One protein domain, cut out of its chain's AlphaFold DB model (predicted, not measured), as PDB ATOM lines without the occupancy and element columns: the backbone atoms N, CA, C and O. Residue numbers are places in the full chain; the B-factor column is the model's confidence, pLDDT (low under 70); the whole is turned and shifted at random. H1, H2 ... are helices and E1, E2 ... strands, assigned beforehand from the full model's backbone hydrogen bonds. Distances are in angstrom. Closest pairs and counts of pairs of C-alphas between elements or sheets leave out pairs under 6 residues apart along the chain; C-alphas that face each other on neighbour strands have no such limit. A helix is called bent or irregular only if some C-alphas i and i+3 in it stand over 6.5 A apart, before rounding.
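AT A GLANCE: This is residues 632 to 735 of the 735 residues of an uncharacterized protein of Ceratocystis fimbriata f. sp. platani (UniProt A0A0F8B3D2). A small antiparallel sheet of three strands lies between two short helices, H3 across one face and H1, poorly formed, near one end of the other. H2 sits at the sheet's margin, and after H3 a long stretch without named elements, residues 703 to 735, swings far out in a wide loop and comes back past H3. The printed part has 104 residues, with three named helices and three named strands in the order E1 H1 E2 E3 H2 H3; the sheet's order is E1 E3 E2. The class is mixed, helices and strands, though under half of the residues are in named elements. The whole is compact, with a radius of gyration of the C-alphas of 14.2 A, and only just elongated, spanning 45 by 30 by 26 A.

HOW THE PARTS SIT: E1, residues 632 to 637, is an edge strand, antiparallel to the inner strand E3, residues 666 to 672, at 154 degrees; N 635 and O 668 are 2.9 A apart, within hydrogen-bond range. H1, residues 639 to 646, is on the sheet at a height of 8.2 A, only just over E3, with 3 of its C-alphas falling on that strand. Its closest C-alphas to E3 are those of Ala 642 and Trp 666, 6.6 A. The other edge strand, E2, residues 656 to 660, forms a hairpin with E3, antiparallel at 158 degrees; N 659 and O 667 are 2.8 A apart. E1, H1 and E2 make a split strand-helix-strand unit, two strands running the same way with E3 between them, and its crossover is right-handed. H2, residues 680 to 690, only grazes the sheet with residues 680 to 683. H3, residues 694 to 702, is on the opposite face from H1, which gives three layers, a sheet with helices on both faces. H3 lies over E3 and E2 at a height of 8.1 A, across the strands at 67 degrees to E2 on the local plane; the C-alphas of Ala 669 and Thr 698 are its closest to E3, 5.8 A. H2 and H3 are close but not clearly touching, about perpendicular at 77 degrees, with the C-alphas of Val 687 and Arg 694 closest at 7.1 A. H1 is apart from H2 and H3. Every O i to N i+4 pair is within hydrogen-bond range in H2, against 3 of 5 in H3 and 1 of 4 in H1, which has 3 of 5 O i to N i+3 pairs within range.

IN THESE COORDINATES: E1 starts at C-alpha 632 (204.144, 189.269, 168.293) and is 15.5 A long; H1 follows with 10.2 A, E2 with 13.4 A and E3 with 18.6 A. H2 is 14.7 A long, and H3, 12.1 A, ends at C-alpha 702 (197.006, 187.140, 169.964). H1 and H3 are only just irregular: C-alphas 640 and 643, and likewise 697 and 700, are 6.7 A apart.

THE WHOLE: The two C-alphas farthest apart are those of Asn 640 and Val 714, 45.4 A. The printed part has no cut, ends at the chain's last residue, 735, and has no long link between named elements. Mean pLDDT of the printed part is 78.6; residues 637 to 651, 663 to 664, 712 to 713 and 731 to 735 are under 70.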
ATOM      1  N   ILE A 632     204.093 189.647 166.880       91.81
ATOM      2  CA  ILE A 632     204.144 189.269 168.293       91.81
ATOM      3  C   ILE A 632     204.823 187.905 168.390       91.81
ATOM      4  O   ILE A 632     204.271 186.884 167.976       91.81
ATOM      5  N   SER A 633     206.043 187.893 168.922       88.50
ATOM      6  CA  SER A 633     206.702 186.668 169.374       88.50
ATOM      7  C   SER A 633     206.089 186.233 170.699       88.50
ATOM      8  O   SER A 633     205.687 187.075 171.502       88.50
ATOM      9  N   VAL A 634     206.009 184.926 170.943       86.38
ATOM     10  CA  VAL A 634     205.395 184.388 172.161       86.38
ATOM     11  C   VAL A 634     206.201 183.211 172.699       86.38
ATOM     12  O   VAL A 634     206.496 182.267 171.964       86.38
ATOM     13  N   ALA A 635     206.515 183.249 173.992       81.50
ATOM     14  CA  ALA A 635     207.195 182.186 174.723       81.50
ATOM     15  C   ALA A 635     206.372 181.753 175.945       81.50
ATOM     16  O   ALA A 635     205.938 182.587 176.738       81.50
ATOM     17  N   ASN A 636     206.181 180.442 176.124       74.50
ATOM     18  CA  ASN A 636     205.645 179.893 177.369       74.50
ATOM     19  C   ASN A 636     206.793 179.737 178.383       74.50
ATOM     20  O   ASN A 636     207.753 179.003 178.136       74.50
ATOM     21  N   GLN A 637     206.680 180.442 179.505       68.25
ATOM     22  CA  GLN A 637     207.624 180.453 180.612       68.25
ATOM     23  C   GLN A 637     207.132 179.494 181.705       68.25
ATOM     24  O   GLN A 637     206.214 179.802 182.466       68.25
ATOM     25  N   THR A 638     207.786 178.335 181.800       57.62
ATOM     26  CA  THR A 638     207.655 177.412 182.945       57.62
ATOM     27  C   THR A 638     208.499 177.898 184.130       57.62
ATOM     28  O   THR A 638     209.336 178.787 183.967       57.62
ATOM     29  N   SER A 639     208.300 177.351 185.335       55.59
ATOM     30  CA  SER A 639     208.668 177.995 186.613       55.59
ATOM     31  C   SER A 639     210.117 178.489 186.776       55.59
ATOM     32  O   SER A 639     210.317 179.503 187.432       55.59
ATOM     33  N   ASN A 640     211.121 177.888 186.126       52.72
ATOM     34  CA  ASN A 640     212.510 178.397 186.160       52.72
ATOM     35  C   ASN A 640     212.742 179.672 185.319       52.72
ATOM     36  O   ASN A 640     213.779 180.314 185.445       52.72
ATOM     37  N   ALA A 641     211.812 180.009 184.425       50.28
ATOM     38  CA  ALA A 641     211.802 181.241 183.640       50.28
ATOM     39  C   ALA A 641     210.704 182.217 184.102       50.28
ATOM     40  O   ALA A 641     210.685 183.367 183.658       50.28
ATOM     41  N   ALA A 642     209.824 181.797 185.024       50.09
ATOM     42  CA  ALA A 642     208.800 182.655 185.618       50.09
ATOM     43  C   ALA A 642     209.407 183.873 186.335       50.09
ATOM     44  O   ALA A 642     208.800 184.937 186.296       50.09
ATOM     45  N   ASP A 643     210.637 183.781 186.857       53.94
ATOM     46  CA  ASP A 643     211.410 184.919 187.388       53.94
ATOM     47  C   ASP A 643     211.479 186.119 186.419       53.94
ATOM     48  O   ASP A 643     211.520 187.267 186.859       53.94
ATOM     49  N   THR A 644     211.433 185.887 185.099       59.47
ATOM     50  CA  THR A 644     211.390 186.976 184.103       59.47
ATOM     51  C   THR A 644     210.038 187.690 184.043       59.47
ATOM     52  O   THR A 644     210.007 188.878 183.751       59.47
ATOM     53  N   CYS A 645     208.938 187.007 184.369       66.56
ATOM     54  CA  CYS A 645     207.590 187.581 184.460       66.56
ATOM     55  C   CYS A 645     207.200 188.033 185.879       66.56
ATOM     56  O   CYS A 645     206.250 188.791 186.038       66.56
ATOM     57  N   VAL A 646     207.918 187.566 186.904       59.28
ATOM     58  CA  VAL A 646     207.754 187.968 188.313       59.28
ATOM     59  C   VAL A 646     208.642 189.179 188.660       59.28
ATOM     60  O   VAL A 646     208.401 189.870 189.650       59.28
ATOM     61  N   GLY A 647     209.643 189.488 187.829       54.62
ATOM     62  CA  GLY A 647     210.348 190.771 187.839       54.62
ATOM     63  C   GLY A 647     209.497 191.924 187.287       54.62
ATOM     64  O   GLY A 647     208.612 191.725 186.462       54.62
ATOM     65  N   SER A 648     209.785 193.156 187.721       52.91
ATOM     66  CA  SER A 648     209.135 194.371 187.205       52.91
ATOM     67  C   SER A 648     209.438 194.618 185.721       52.91
ATOM     68  O   SER A 648     210.496 194.212 185.247       52.91
ATOM     69  N   ASP A 649     208.586 195.385 185.023       55.53
ATOM     70  CA  ASP A 649     208.684 195.783 183.600       55.53
ATOM     71  C   ASP A 649     210.115 196.051 183.098       55.53
ATOM     72  O   ASP A 649     210.505 195.684 181.991       55.53
ATOM     73  N   THR A 650     210.928 196.686 183.943       59.41
ATOM     74  CA  THR A 650     212.341 197.015 183.716       59.41
ATOM     75  C   THR A 650     213.244 195.813 183.409       59.41
ATOM     76  O   THR A 650     214.337 196.011 182.887       59.41
ATOM     77  N   ALA A 651     212.836 194.592 183.763       62.31
ATOM     78  CA  ALA A 651     213.578 193.350 183.535       62.31
ATOM     79  C   ALA A 651     213.244 192.677 182.190       62.31
ATOM     80  O   ALA A 651     214.085 191.966 181.644       62.31
ATOM     81  N   ILE A 652     212.042 192.920 181.652       71.50
ATOM     82  CA  ILE A 652     211.518 192.331 180.403       71.50
ATOM     83  C   ILE A 652     211.467 193.317 179.229       71.50
ATOM     84  O   ILE A 652     211.382 192.895 178.072       71.50
ATOM     85  N   GLY A 653     211.587 194.617 179.512       76.62
ATOM     86  CA  GLY A 653     211.508 195.690 178.524       76.62
ATOM     87  C   GLY A 653     210.065 196.074 178.201       76.62
ATOM     88  O   GLY A 653     209.148 195.262 178.309       76.62
ATOM     89  N   SER A 654     209.860 197.324 177.781       84.19
ATOM     90  CA  SER A 654     208.533 197.861 177.456       84.19
ATOM     91  C   SER A 654     207.811 197.055 176.377       84.19
ATOM     92  O   SER A 654     206.595 196.913 176.459       84.19
ATOM     93  N   SER A 655     208.540 196.486 175.409       86.81
ATOM     94  CA  SER A 655     207.992 195.679 174.305       86.81
ATOM     95  C   SER A 655     207.387 194.327 174.695       86.81
ATOM     96  O   SER A 655     206.771 193.693 173.835       86.81
ATOM     97  N   SER A 656     207.537 193.891 175.948       87.12
ATOM     98  CA  SER A 656     207.063 192.596 176.441       87.12
ATOM     99  C   SER A 656     205.933 192.752 177.459       87.12
ATOM    100  O   SER A 656     205.973 193.628 178.320       87.12
ATOM    101  N   LEU A 657     204.959 191.844 177.409       86.81
ATOM    102  CA  LEU A 657     203.930 191.667 178.430       86.81
ATOM    103  C   LEU A 657     203.890 190.202 178.874       86.81
ATOM    104  O   LEU A 657     203.965 189.293 178.046       86.81
ATOM    105  N   CYS A 658     203.735 189.972 180.176       82.88
ATOM    106  CA  CYS A 658     203.517 188.644 180.735       82.88
ATOM    107  C   CYS A 658     202.038 188.428 181.068       82.88
ATOM    108  O   CYS A 658     201.422 189.218 181.778       82.88
ATOM    109  N   ILE A 659     201.487 187.336 180.546       81.00
ATOM    110  CA  ILE A 659     200.091 186.920 180.679       81.00
ATOM    111  C   ILE A 659     200.048 185.715 181.623       81.00
ATOM    112  O   ILE A 659     200.718 184.709 181.366       81.00
ATOM    113  N   ASP A 660     199.271 185.814 182.700       78.38
ATOM    114  CA  ASP A 660     199.016 184.715 183.640       78.38
ATOM    115  C   ASP A 660     198.020 183.718 183.019       78.38
ATOM    116  O   ASP A 660     196.939 184.109 182.579       78.38
ATOM    117  N   ASN A 661     198.379 182.431 182.966       76.06
ATOM    118  CA  ASN A 661     197.520 181.343 182.474       76.06
ATOM    119  C   ASN A 661     197.279 180.296 183.582       76.06
ATOM    120  O   ASN A 661     197.023 179.121 183.294       76.06
ATOM    121  N   GLY A 662     197.416 180.699 184.847       73.88
ATOM    122  CA  GLY A 662     197.327 179.845 186.024       73.88
ATOM    123  C   GLY A 662     198.685 179.543 186.677       73.88
ATOM    124  O   GLY A 662     199.744 179.941 186.182       73.88
ATOM    125  N   PRO A 663     198.670 178.816 187.810       68.56
ATOM    126  CA  PRO A 663     199.841 178.626 188.664       68.56
ATOM    127  C   PRO A 663     201.044 178.052 187.902       68.56
ATOM    128  O   PRO A 663     200.949 177.002 187.269       68.56
ATOM    129  N   GLU A 664     202.177 178.756 188.001       67.00
ATOM    130  CA  GLU A 664     203.465 178.458 187.343       67.00
ATOM    131  C   GLU A 664     203.462 178.452 185.793       67.00
ATOM    132  O   GLU A 664     204.448 178.027 185.189       67.00
ATOM    133  N   ASN A 665     202.410 178.962 185.137       74.38
ATOM    134  CA  ASN A 665     202.248 178.922 183.678       74.38
ATOM    135  C   ASN A 665     202.072 180.330 183.074       74.38
ATOM    136  O   ASN A 665     200.952 180.804 182.862       74.38
ATOM    137  N   TRP A 666     203.185 180.998 182.764       77.12
ATOM    138  CA  TRP A 666     203.185 182.354 182.203       77.12
ATOM    139  C   TRP A 666     203.428 182.345 180.693       77.12
ATOM    140  O   TRP A 666     204.255 181.593 180.187       77.12
ATOM    141  N   THR A 667     202.751 183.228 179.963       80.75
ATOM    142  CA  THR A 667     202.968 183.442 178.528       80.75
ATOM    143  C   THR A 667     203.545 184.837 178.341       80.75
ATOM    144  O   THR A 667     202.869 185.826 178.607       80.75
ATOM    145  N   MET A 668     204.796 184.928 177.894       83.94
ATOM    146  CA  MET A 668     205.428 186.193 177.533       83.94
ATOM    147  C   MET A 668     205.139 186.488 176.062       83.94
ATOM    148  O   MET A 668     205.530 185.709 175.192       83.94
ATOM    149  N   ALA A 669     204.461 187.600 175.793       88.12
ATOM    150  CA  ALA A 669     204.182 188.108 174.457       88.12
ATOM    151  C   ALA A 669     205.013 189.377 174.214       88.12
ATOM    152  O   ALA A 669     204.936 190.326 174.991       88.12
ATOM    153  N   THR A 670     205.804 189.400 173.141       89.44
ATOM    154  CA  THR A 670     206.786 190.460 172.865       89.44
ATOM    155  C   THR A 670     206.637 190.985 171.443       89.44
ATOM    156  O   THR A 670     206.659 190.210 170.485       89.44
ATOM    157  N   LEU A 671     206.546 192.308 171.294       92.75
ATOM    158  CA  LEU A 671     206.627 192.979 169.997       92.75
ATOM    159  C   LEU A 671     208.053 192.864 169.441       92.75
ATOM    160  O   LEU A 671     208.994 193.420 170.016       92.75
ATOM    161  N   VAL A 672     208.205 192.165 168.316       90.69
ATOM    162  CA  VAL A 672     209.490 191.971 167.633       90.69
ATOM    163  C   VAL A 672     209.454 192.441 166.182       90.69
ATOM    164  O   VAL A 672     208.393 192.516 165.557       90.69
ATOM    165  N   ASP A 673     210.634 192.724 165.636       90.56
ATOM    166  CA  ASP A 673     210.825 192.896 164.197       90.56
ATOM    167  C   ASP A 673     210.869 191.542 163.454       90.56
ATOM    168  O   ASP A 673     210.833 190.455 164.038       90.56
ATOM    169  N   LYS A 674     211.032 191.617 162.132       85.62
ATOM    170  CA  LYS A 674     211.229 190.479 161.218       85.62
ATOM    171  C   LYS A 674     212.475 189.621 161.528       85.62
ATOM    172  O   LYS A 674     212.599 188.515 161.002       85.62
ATOM    173  N   GLY A 675     213.406 190.129 162.338       86.69
ATOM    174  CA  GLY A 675     214.592 189.431 162.838       86.69
ATOM    175  C   GLY A 675     214.409 188.791 164.220       86.69
ATOM    176  O   GLY A 675     215.347 188.170 164.711       86.69
ATOM    177  N   TYR A 676     213.216 188.894 164.820       87.56
ATOM    178  CA  TYR A 676     212.890 188.496 166.195       87.56
ATOM    179  C   TYR A 676     213.593 189.327 167.293       87.56
ATOM    180  O   TYR A 676     213.686 188.886 168.440       87.56
ATOM    181  N   HIS A 677     214.048 190.547 166.990       89.19
ATOM    182  CA  HIS A 677     214.601 191.472 167.986       89.19
ATOM    183  C   HIS A 677     213.469 192.246 168.699       89.19
ATOM    184  O   HIS A 677     212.633 192.821 167.996       89.19
ATOM    185  N   PRO A 678     213.431 192.327 170.047       89.19
ATOM    186  CA  PRO A 678     212.425 193.101 170.793       89.19
ATOM    187  C   PRO A 678     212.469 194.613 170.521       89.19
ATOM    188  O   PRO A 678     213.542 195.211 170.481       89.19
ATOM    189  N   GLN A 679     211.300 195.241 170.370       91.81
ATOM    190  CA  GLN A 679     211.154 196.608 169.840       91.81
ATOM    191  C   GLN A 679     210.626 197.598 170.890       91.81
ATOM    192  O   GLN A 679     209.519 198.126 170.776       91.81
ATOM    193  N   ASN A 680     211.421 197.834 171.940       90.31
ATOM    194  CA  ASN A 680     211.054 198.705 173.069       90.31
ATOM    195  C   ASN A 680     210.671 200.125 172.621       90.31
ATOM    196  O   ASN A 680     209.584 200.592 172.940       90.31
ATOM    197  N   GLU A 681     211.510 200.774 171.807       90.25
ATOM    198  CA  GLU A 681     211.281 202.152 171.341       90.25
ATOM    199  C   GLU A 681     209.969 202.287 170.546       90.25
ATOM    200  O   GLU A 681     209.214 203.236 170.745       90.25
ATOM    201  N   VAL A 682     209.647 201.297 169.705       92.50
ATOM    202  CA  VAL A 682     208.395 201.261 168.933       92.50
ATOM    203  C   VAL A 682     207.186 201.066 169.850       92.50
ATOM    204  O   VAL A 682     206.175 201.740 169.675       92.50
ATOM    205  N   MET A 683     207.285 200.194 170.859       92.44
ATOM    206  CA  MET A 683     206.228 200.029 171.860       92.44
ATOM    207  C   MET A 683     205.993 201.324 172.649       92.44
ATOM    208  O   MET A 683     204.850 201.747 172.810       92.44
ATOM    209  N   ASP A 684     207.058 201.982 173.107       92.62
ATOM    210  CA  ASP A 684     206.941 203.224 173.872       92.62
ATOM    211  C   ASP A 684     206.373 204.369 173.013       92.62
ATOM    212  O   ASP A 684     205.604 205.187 173.522       92.62
ATOM    213  N   ILE A 685     206.633 204.392 171.698       93.25
ATOM    214  CA  ILE A 685     205.952 205.274 170.730       93.25
ATOM    215  C   ILE A 685     204.453 204.940 170.618       93.25
ATOM    216  O   ILE A 685     203.621 205.845 170.715       93.25
ATOM    217  N   LEU A 686     204.081 203.665 170.446       93.31
ATOM    218  CA  LEU A 686     202.674 203.233 170.359       93.31
ATOM    219  C   LEU A 686     201.874 203.615 171.613       93.31
ATOM    220  O   LEU A 686     200.758 204.126 171.503       93.31
ATOM    221  N   VAL A 687     202.462 203.432 172.796       92.94
ATOM    222  CA  VAL A 687     201.818 203.780 174.068       92.94
ATOM    223  C   VAL A 687     201.763 205.299 174.270       92.94
ATOM    224  O   VAL A 687     200.689 205.849 174.505       92.94
ATOM    225  N   SER A 688     202.891 206.007 174.149       92.75
ATOM    226  CA  SER A 688     202.969 207.434 174.511       92.75
ATOM    227  C   SER A 688     202.371 208.395 173.479       92.75
ATOM    228  O   SER A 688     201.864 209.449 173.864       92.75
ATOM    229  N   LYS A 689     202.420 208.057 172.182       90.50
ATOM    230  CA  LYS A 689     202.000 208.947 171.083       90.50
ATOM    231  C   LYS A 689     200.672 208.546 170.444       90.50
ATOM    232  O   LYS A 689     199.939 209.419 169.981       90.50
ATOM    233  N   TYR A 690     200.355 207.251 170.432       90.62
ATOM    234  CA  TYR A 690     199.127 206.724 169.823       90.62
ATOM    235  C   TYR A 690     198.077 206.263 170.842       90.62
ATOM    236  O   TYR A 690     196.929 206.048 170.461       90.62
ATOM    237  N   GLY A 691     198.424 206.191 172.133       89.50
ATOM    238  CA  GLY A 691     197.472 205.941 173.219       89.50
ATOM    239  C   GLY A 691     196.984 204.494 173.328       89.50
ATOM    240  O   GLY A 691     195.986 204.248 174.006       89.50
ATOM    241  N   LEU A 692     197.670 203.551 172.673       91.25
ATOM    242  CA  LEU A 692     197.443 202.120 172.857       91.25
ATOM    243  C   LEU A 692     197.965 201.671 174.229       91.25
ATOM    244  O   LEU A 692     198.870 202.284 174.794       91.25
ATOM    245  N   THR A 693     197.453 200.556 174.743       91.12
ATOM    246  CA  THR A 693     198.062 199.863 175.889       91.12
ATOM    247  C   THR A 693     198.921 198.678 175.427       91.12
ATOM    248  O   THR A 693     198.768 198.179 174.308       91.12
ATOM    249  N   ARG A 694     199.837 198.195 176.281       88.94
ATOM    250  CA  ARG A 694     200.677 197.027 175.946       88.94
ATOM    251  C   ARG A 694     199.833 195.767 175.754       88.94
ATOM    252  O   ARG A 694     200.153 194.938 174.908       88.94
ATOM    253  N   GLU A 695     198.742 195.654 176.504       86.94
ATOM    254  CA  GLU A 695     197.758 194.570 176.451       86.94
ATOM    255  C   GLU A 695     197.068 194.528 175.083       86.94
ATOM    256  O   GLU A 695     196.946 193.452 174.504       86.94
ATOM    257  N   GLN A 696     196.701 195.686 174.525       88.19
ATOM    258  CA  GLN A 696     196.122 195.779 173.180       88.19
ATOM    259  C   GLN A 696     197.124 195.358 172.096       88.19
ATOM    260  O   GLN A 696     196.790 194.601 171.187       88.19
ATOM    261  N   ILE A 697     198.372 195.825 172.211       90.19
ATOM    262  CA  ILE A 697     199.438 195.555 171.233       90.19
ATOM    263  C   ILE A 697     199.858 194.078 171.248       90.19
ATOM    264  O   ILE A 697     200.183 193.529 170.199       90.19
ATOM    265  N   THR A 698     199.854 193.439 172.422       88.94
ATOM    266  CA  THR A 698     200.328 192.060 172.614       88.94
ATOM    267  C   THR A 698     199.173 191.074 172.811       88.94
ATOM    268  O   THR A 698     198.814 190.360 171.878       88.94
ATOM    269  N   HIS A 699     198.582 191.021 174.005       83.69
ATOM    270  CA  HIS A 699     197.598 190.020 174.415       83.69
ATOM    271  C   HIS A 699     196.322 190.018 173.558       83.69
ATOM    272  O   HIS A 699     195.906 188.956 173.098       83.69
ATOM    273  N   GLU A 700     195.708 191.176 173.294       82.19
ATOM    274  CA  GLU A 700     194.496 191.226 172.466       82.19
ATOM    275  C   GLU A 700     194.785 190.810 171.023       82.19
ATOM    276  O   GLU A 700     194.020 190.023 170.460       82.19
ATOM    277  N   ALA A 701     195.916 191.253 170.461       79.25
ATOM    278  CA  ALA A 701     196.360 190.879 169.121       79.25
ATOM    279  C   ALA A 701     196.544 189.356 168.954       79.25
ATOM    280  O   ALA A 701     196.221 188.834 167.890       79.25
ATOM    281  N   LEU A 702     196.956 188.616 169.998       82.19
ATOM    282  CA  LEU A 702     197.006 187.140 169.964       82.19
ATOM    283  C   LEU A 702     195.631 186.482 169.783       82.19
ATOM    284  O   LEU A 702     195.548 185.350 169.309       82.19
ATOM    285  N   THR A 703     194.547 187.171 170.146       83.81
ATOM    286  CA  THR A 703     193.172 186.665 170.001       83.81
ATOM    287  C   THR A 703     192.523 187.029 168.658       83.81
ATOM    288  O   THR A 703     191.346 186.734 168.449       83.81
ATOM    289  N   CYS A 704     193.279 187.660 167.753       85.88
ATOM    290  CA  CYS A 704     192.819 188.164 166.464       85.88
ATOM    291  C   CYS A 704     193.629 187.543 165.309       85.88
ATOM    292  O   CYS A 704     194.849 187.423 165.375       85.88
ATOM    293  N   ASP A 705     192.966 187.164 164.217       82.75
ATOM    294  CA  ASP A 705     193.622 186.657 163.012       82.75
ATOM    295  C   ASP A 705     193.838 187.809 162.015       82.75
ATOM    296  O   ASP A 705     192.858 188.346 161.499       82.75
ATOM    297  N   PRO A 706     195.083 188.190 161.668       80.31
ATOM    298  CA  PRO A 706     195.349 189.303 160.750       80.31
ATOM    299  C   PRO A 706     194.870 189.047 159.306       80.31
ATOM    300  O   PRO A 706     195.054 189.900 158.437       80.31
ATOM    301  N   ASN A 707     194.315 187.872 159.005       79.00
ATOM    302  CA  ASN A 707     193.770 187.516 157.693       79.00
ATOM    303  C   ASN A 707     192.229 187.526 157.666       79.00
ATOM    304  O   ASN A 707     191.645 187.216 156.630       79.00
ATOM    305  N   VAL A 708     191.579 187.869 158.783       78.38
ATOM    306  CA  VAL A 708     190.127 188.059 158.888       78.38
ATOM    307  C   VAL A 708     189.814 189.553 158.826       78.38
ATOM    308  O   VAL A 708     190.385 190.340 159.578       78.38
ATOM    309  N   ASP A 709     188.887 189.946 157.951       74.38
ATOM    310  CA  ASP A 709     188.239 191.253 158.056       74.38
ATOM    311  C   ASP A 709     187.172 191.176 159.155       74.38
ATOM    312  O   ASP A 709     186.140 190.523 158.998       74.38
ATOM    313  N   TYR A 710     187.457 191.812 160.290       74.50
ATOM    314  CA  TYR A 710     186.560 191.868 161.443       74.50
ATOM    315  C   TYR A 710     185.431 192.896 161.293       74.50
ATOM    316  O   TYR A 710     184.503 192.884 162.101       74.50
ATOM    317  N   PHE A 711     185.507 193.793 160.303       75.25
ATOM    318  CA  PHE A 711     184.688 195.005 160.254       75.25
ATOM    319  C   PHE A 711     184.067 195.302 158.874       75.25
ATOM    320  O   PHE A 711     183.490 196.370 158.673       75.25
ATOM    321  N   GLY A 712     184.151 194.372 157.916       65.62
ATOM    322  CA  GLY A 712     183.474 194.479 156.618       65.62
ATOM    323  C   GLY A 712     183.859 195.742 155.842       65.62
ATOM    324  O   GLY A 712     182.999 196.423 155.290       65.62
ATOM    325  N   GLY A 713     185.139 196.114 155.882       69.56
ATOM    326  CA  GLY A 713     185.651 197.318 155.232       69.56
ATOM    327  C   GLY A 713     185.273 198.668 155.867       69.56
ATOM    328  O   GLY A 713     185.573 199.687 155.248       69.56
ATOM    329  N   VAL A 714     184.665 198.723 157.062       74.88
ATOM    330  CA  VAL A 714     184.397 199.970 157.819       74.88
ATOM    331  C   VAL A 714     184.920 199.816 159.248       74.88
ATOM    332  O   VAL A 714     184.385 199.020 160.008       74.88
ATOM    333  N   LEU A 715     185.950 200.562 159.650       83.06
ATOM    334  CA  LEU A 715     186.549 200.405 160.979       83.06
ATOM    335  C   LEU A 715     185.611 200.926 162.089       83.06
ATOM    336  O   LEU A 715     184.873 201.893 161.880       83.06
ATOM    337  N   PRO A 716     185.654 200.332 163.294       84.56
ATOM    338  CA  PRO A 716     185.000 200.892 164.468       84.56
ATOM    339  C   PRO A 716     185.625 202.242 164.847       84.56
ATOM    340  O   PRO A 716     186.841 202.409 164.804       84.56
ATOM    341  N   LEU A 717     184.786 203.195 165.261       84.69
ATOM    342  CA  LEU A 717     185.211 204.551 165.635       84.69
ATOM    343  C   LEU A 717     185.873 204.620 167.027       84.69
ATOM    344  O   LEU A 717     186.572 205.582 167.330       84.69
ATOM    345  N   ASP A 718     185.684 203.600 167.870       84.81
ATOM    346  CA  ASP A 718     186.399 203.477 169.142       84.81
ATOM    347  C   ASP A 718     187.852 203.013 168.892       84.81
ATOM    348  O   ASP A 718     188.047 201.879 168.443       84.81
ATOM    349  N   PRO A 719     188.886 203.817 169.221       86.88
ATOM    350  CA  PRO A 719     190.286 203.402 169.104       86.88
ATOM    351  C   PRO A 719     190.652 202.205 169.996       86.88
ATOM    352  O   PRO A 719     191.727 201.632 169.829       86.88
ATOM    353  N   LYS A 720     189.791 201.821 170.948       87.06
ATOM    354  CA  LYS A 720     189.965 200.650 171.817       87.06
ATOM    355  C   LYS A 720     189.172 199.423 171.371       87.06
ATOM    356  O   LYS A 720     189.158 198.425 172.087       87.06
ATOM    357  N   ALA A 721     188.538 199.466 170.201       86.69
ATOM    358  CA  ALA A 721     187.812 198.325 169.674       86.69
ATOM    359  C   ALA A 721     188.734 197.109 169.470       86.69
ATOM    360  O   ALA A 721     189.790 197.189 168.834       86.69
ATOM    361  N   LYS A 722     188.302 195.957 169.989       86.06
ATOM    362  CA  LYS A 722     189.046 194.700 169.882       86.06
ATOM    363  C   LYS A 722     189.316 194.346 168.412       86.06
ATOM    364  O   LYS A 722     188.424 194.446 167.575       86.06
ATOM    365  N   CYS A 723     190.536 193.892 168.123       86.94
ATOM    366  CA  CYS A 723     191.041 193.603 166.775       86.94
ATOM    367  C   CYS A 723     191.155 194.818 165.825       86.94
ATOM    368  O   CYS A 723     191.325 194.625 164.622       86.94
ATOM    369  N   LEU A 724     191.119 196.064 166.323       88.94
ATOM    370  CA  LEU A 724     191.480 197.243 165.517       88.94
ATOM    371  C   LEU A 724     192.999 197.332 165.276       88.94
ATOM    372  O   LEU A 724     193.436 197.681 164.180       88.94
ATOM    373  N   PHE A 725     193.800 196.970 166.283       91.88
ATOM    374  CA  PHE A 725     195.238 196.736 166.158       91.88
ATOM    375  C   PHE A 725     195.499 195.225 166.138       91.88
ATOM    376  O   PHE A 725     195.199 194.533 167.109       91.88
ATOM    377  N   VAL A 726     196.046 194.702 165.036       89.31
ATOM    378  CA  VAL A 726     196.407 193.279 164.906       89.31
ATOM    379  C   VAL A 726     197.731 193.150 164.167       89.31
ATOM    380  O   VAL A 726     197.889 193.655 163.054       89.31
ATOM    381  N   LEU A 727     198.665 192.417 164.767       90.94
ATOM    382  CA  LEU A 727     199.921 192.011 164.143       90.94
ATOM    383  C   LEU A 727     199.947 190.487 163.951       90.94
ATOM    384  O   LEU A 727     199.254 189.765 164.668       90.94
ATOM    385  N   PRO A 728     200.743 189.965 162.999       88.31
ATOM    386  CA  PRO A 728     201.010 188.537 162.908       88.31
ATOM    387  C   PRO A 728     201.543 187.968 164.224       88.31
ATOM    388  O   PRO A 728     202.370 188.587 164.886       88.31
ATOM    389  N   ALA A 729     201.111 186.758 164.560       83.75
ATOM    390  CA  ALA A 729     201.619 185.982 165.683       83.75
ATOM    391  C   ALA A 729     201.688 184.495 165.290       83.75
ATOM    392  O   ALA A 729     200.927 184.055 164.416       83.75
ATOM    393  N   PRO A 730     202.558 183.685 165.918       70.50
ATOM    394  CA  PRO A 730     202.416 182.235 165.883       70.50
ATOM    395  C   PRO A 730     201.020 181.854 166.396       70.50
ATOM    396  O   PRO A 730     200.619 182.323 167.459       70.50
ATOM    397  N   ARG A 731     200.278 180.995 165.678       54.25
ATOM    398  CA  ARG A 731     198.995 180.476 166.188       54.25
ATOM    399  C   ARG A 731     199.247 179.623 167.428       54.25
ATOM    400  O   ARG A 731     199.571 178.441 167.319       54.25
ATOM    401  N   ILE A 732     199.072 180.232 168.589       51.72
ATOM    402  CA  ILE A 732     198.996 179.558 169.876       51.72
ATOM    403  C   ILE A 732     197.520 179.466 170.232       51.72
ATOM    404  O   ILE A 732     196.783 180.445 170.131       51.72
ATOM    405  N   ASN A 733     197.093 178.278 170.652       39.94
ATOM    406  CA  ASN A 733     195.802 178.123 171.302       39.94
ATOM    407  C   ASN A 733     195.927 178.757 172.692       39.94
ATOM    408  O   ASN A 733     196.364 178.089 173.630       39.94
ATOM    409  N   VAL A 734     195.607 180.048 172.796       40.00
ATOM    410  CA  VAL A 734     195.329 180.688 174.088       40.00
ATOM    411  C   VAL A 734     194.132 179.927 174.691       40.00
ATOM    412  O   VAL A 734     193.146 179.751 173.968       40.00
ATOM    413  N   PRO A 735     194.259 179.369 175.910       35.19
ATOM    414  CA  PRO A 735     193.304 178.399 176.459       35.19
ATOM    415  C   PRO A 735     191.965 179.008 176.901       35.19
ATOM    416  O   PRO A 735     191.950 180.191 177.306       35.19
TER     417      PRO A 735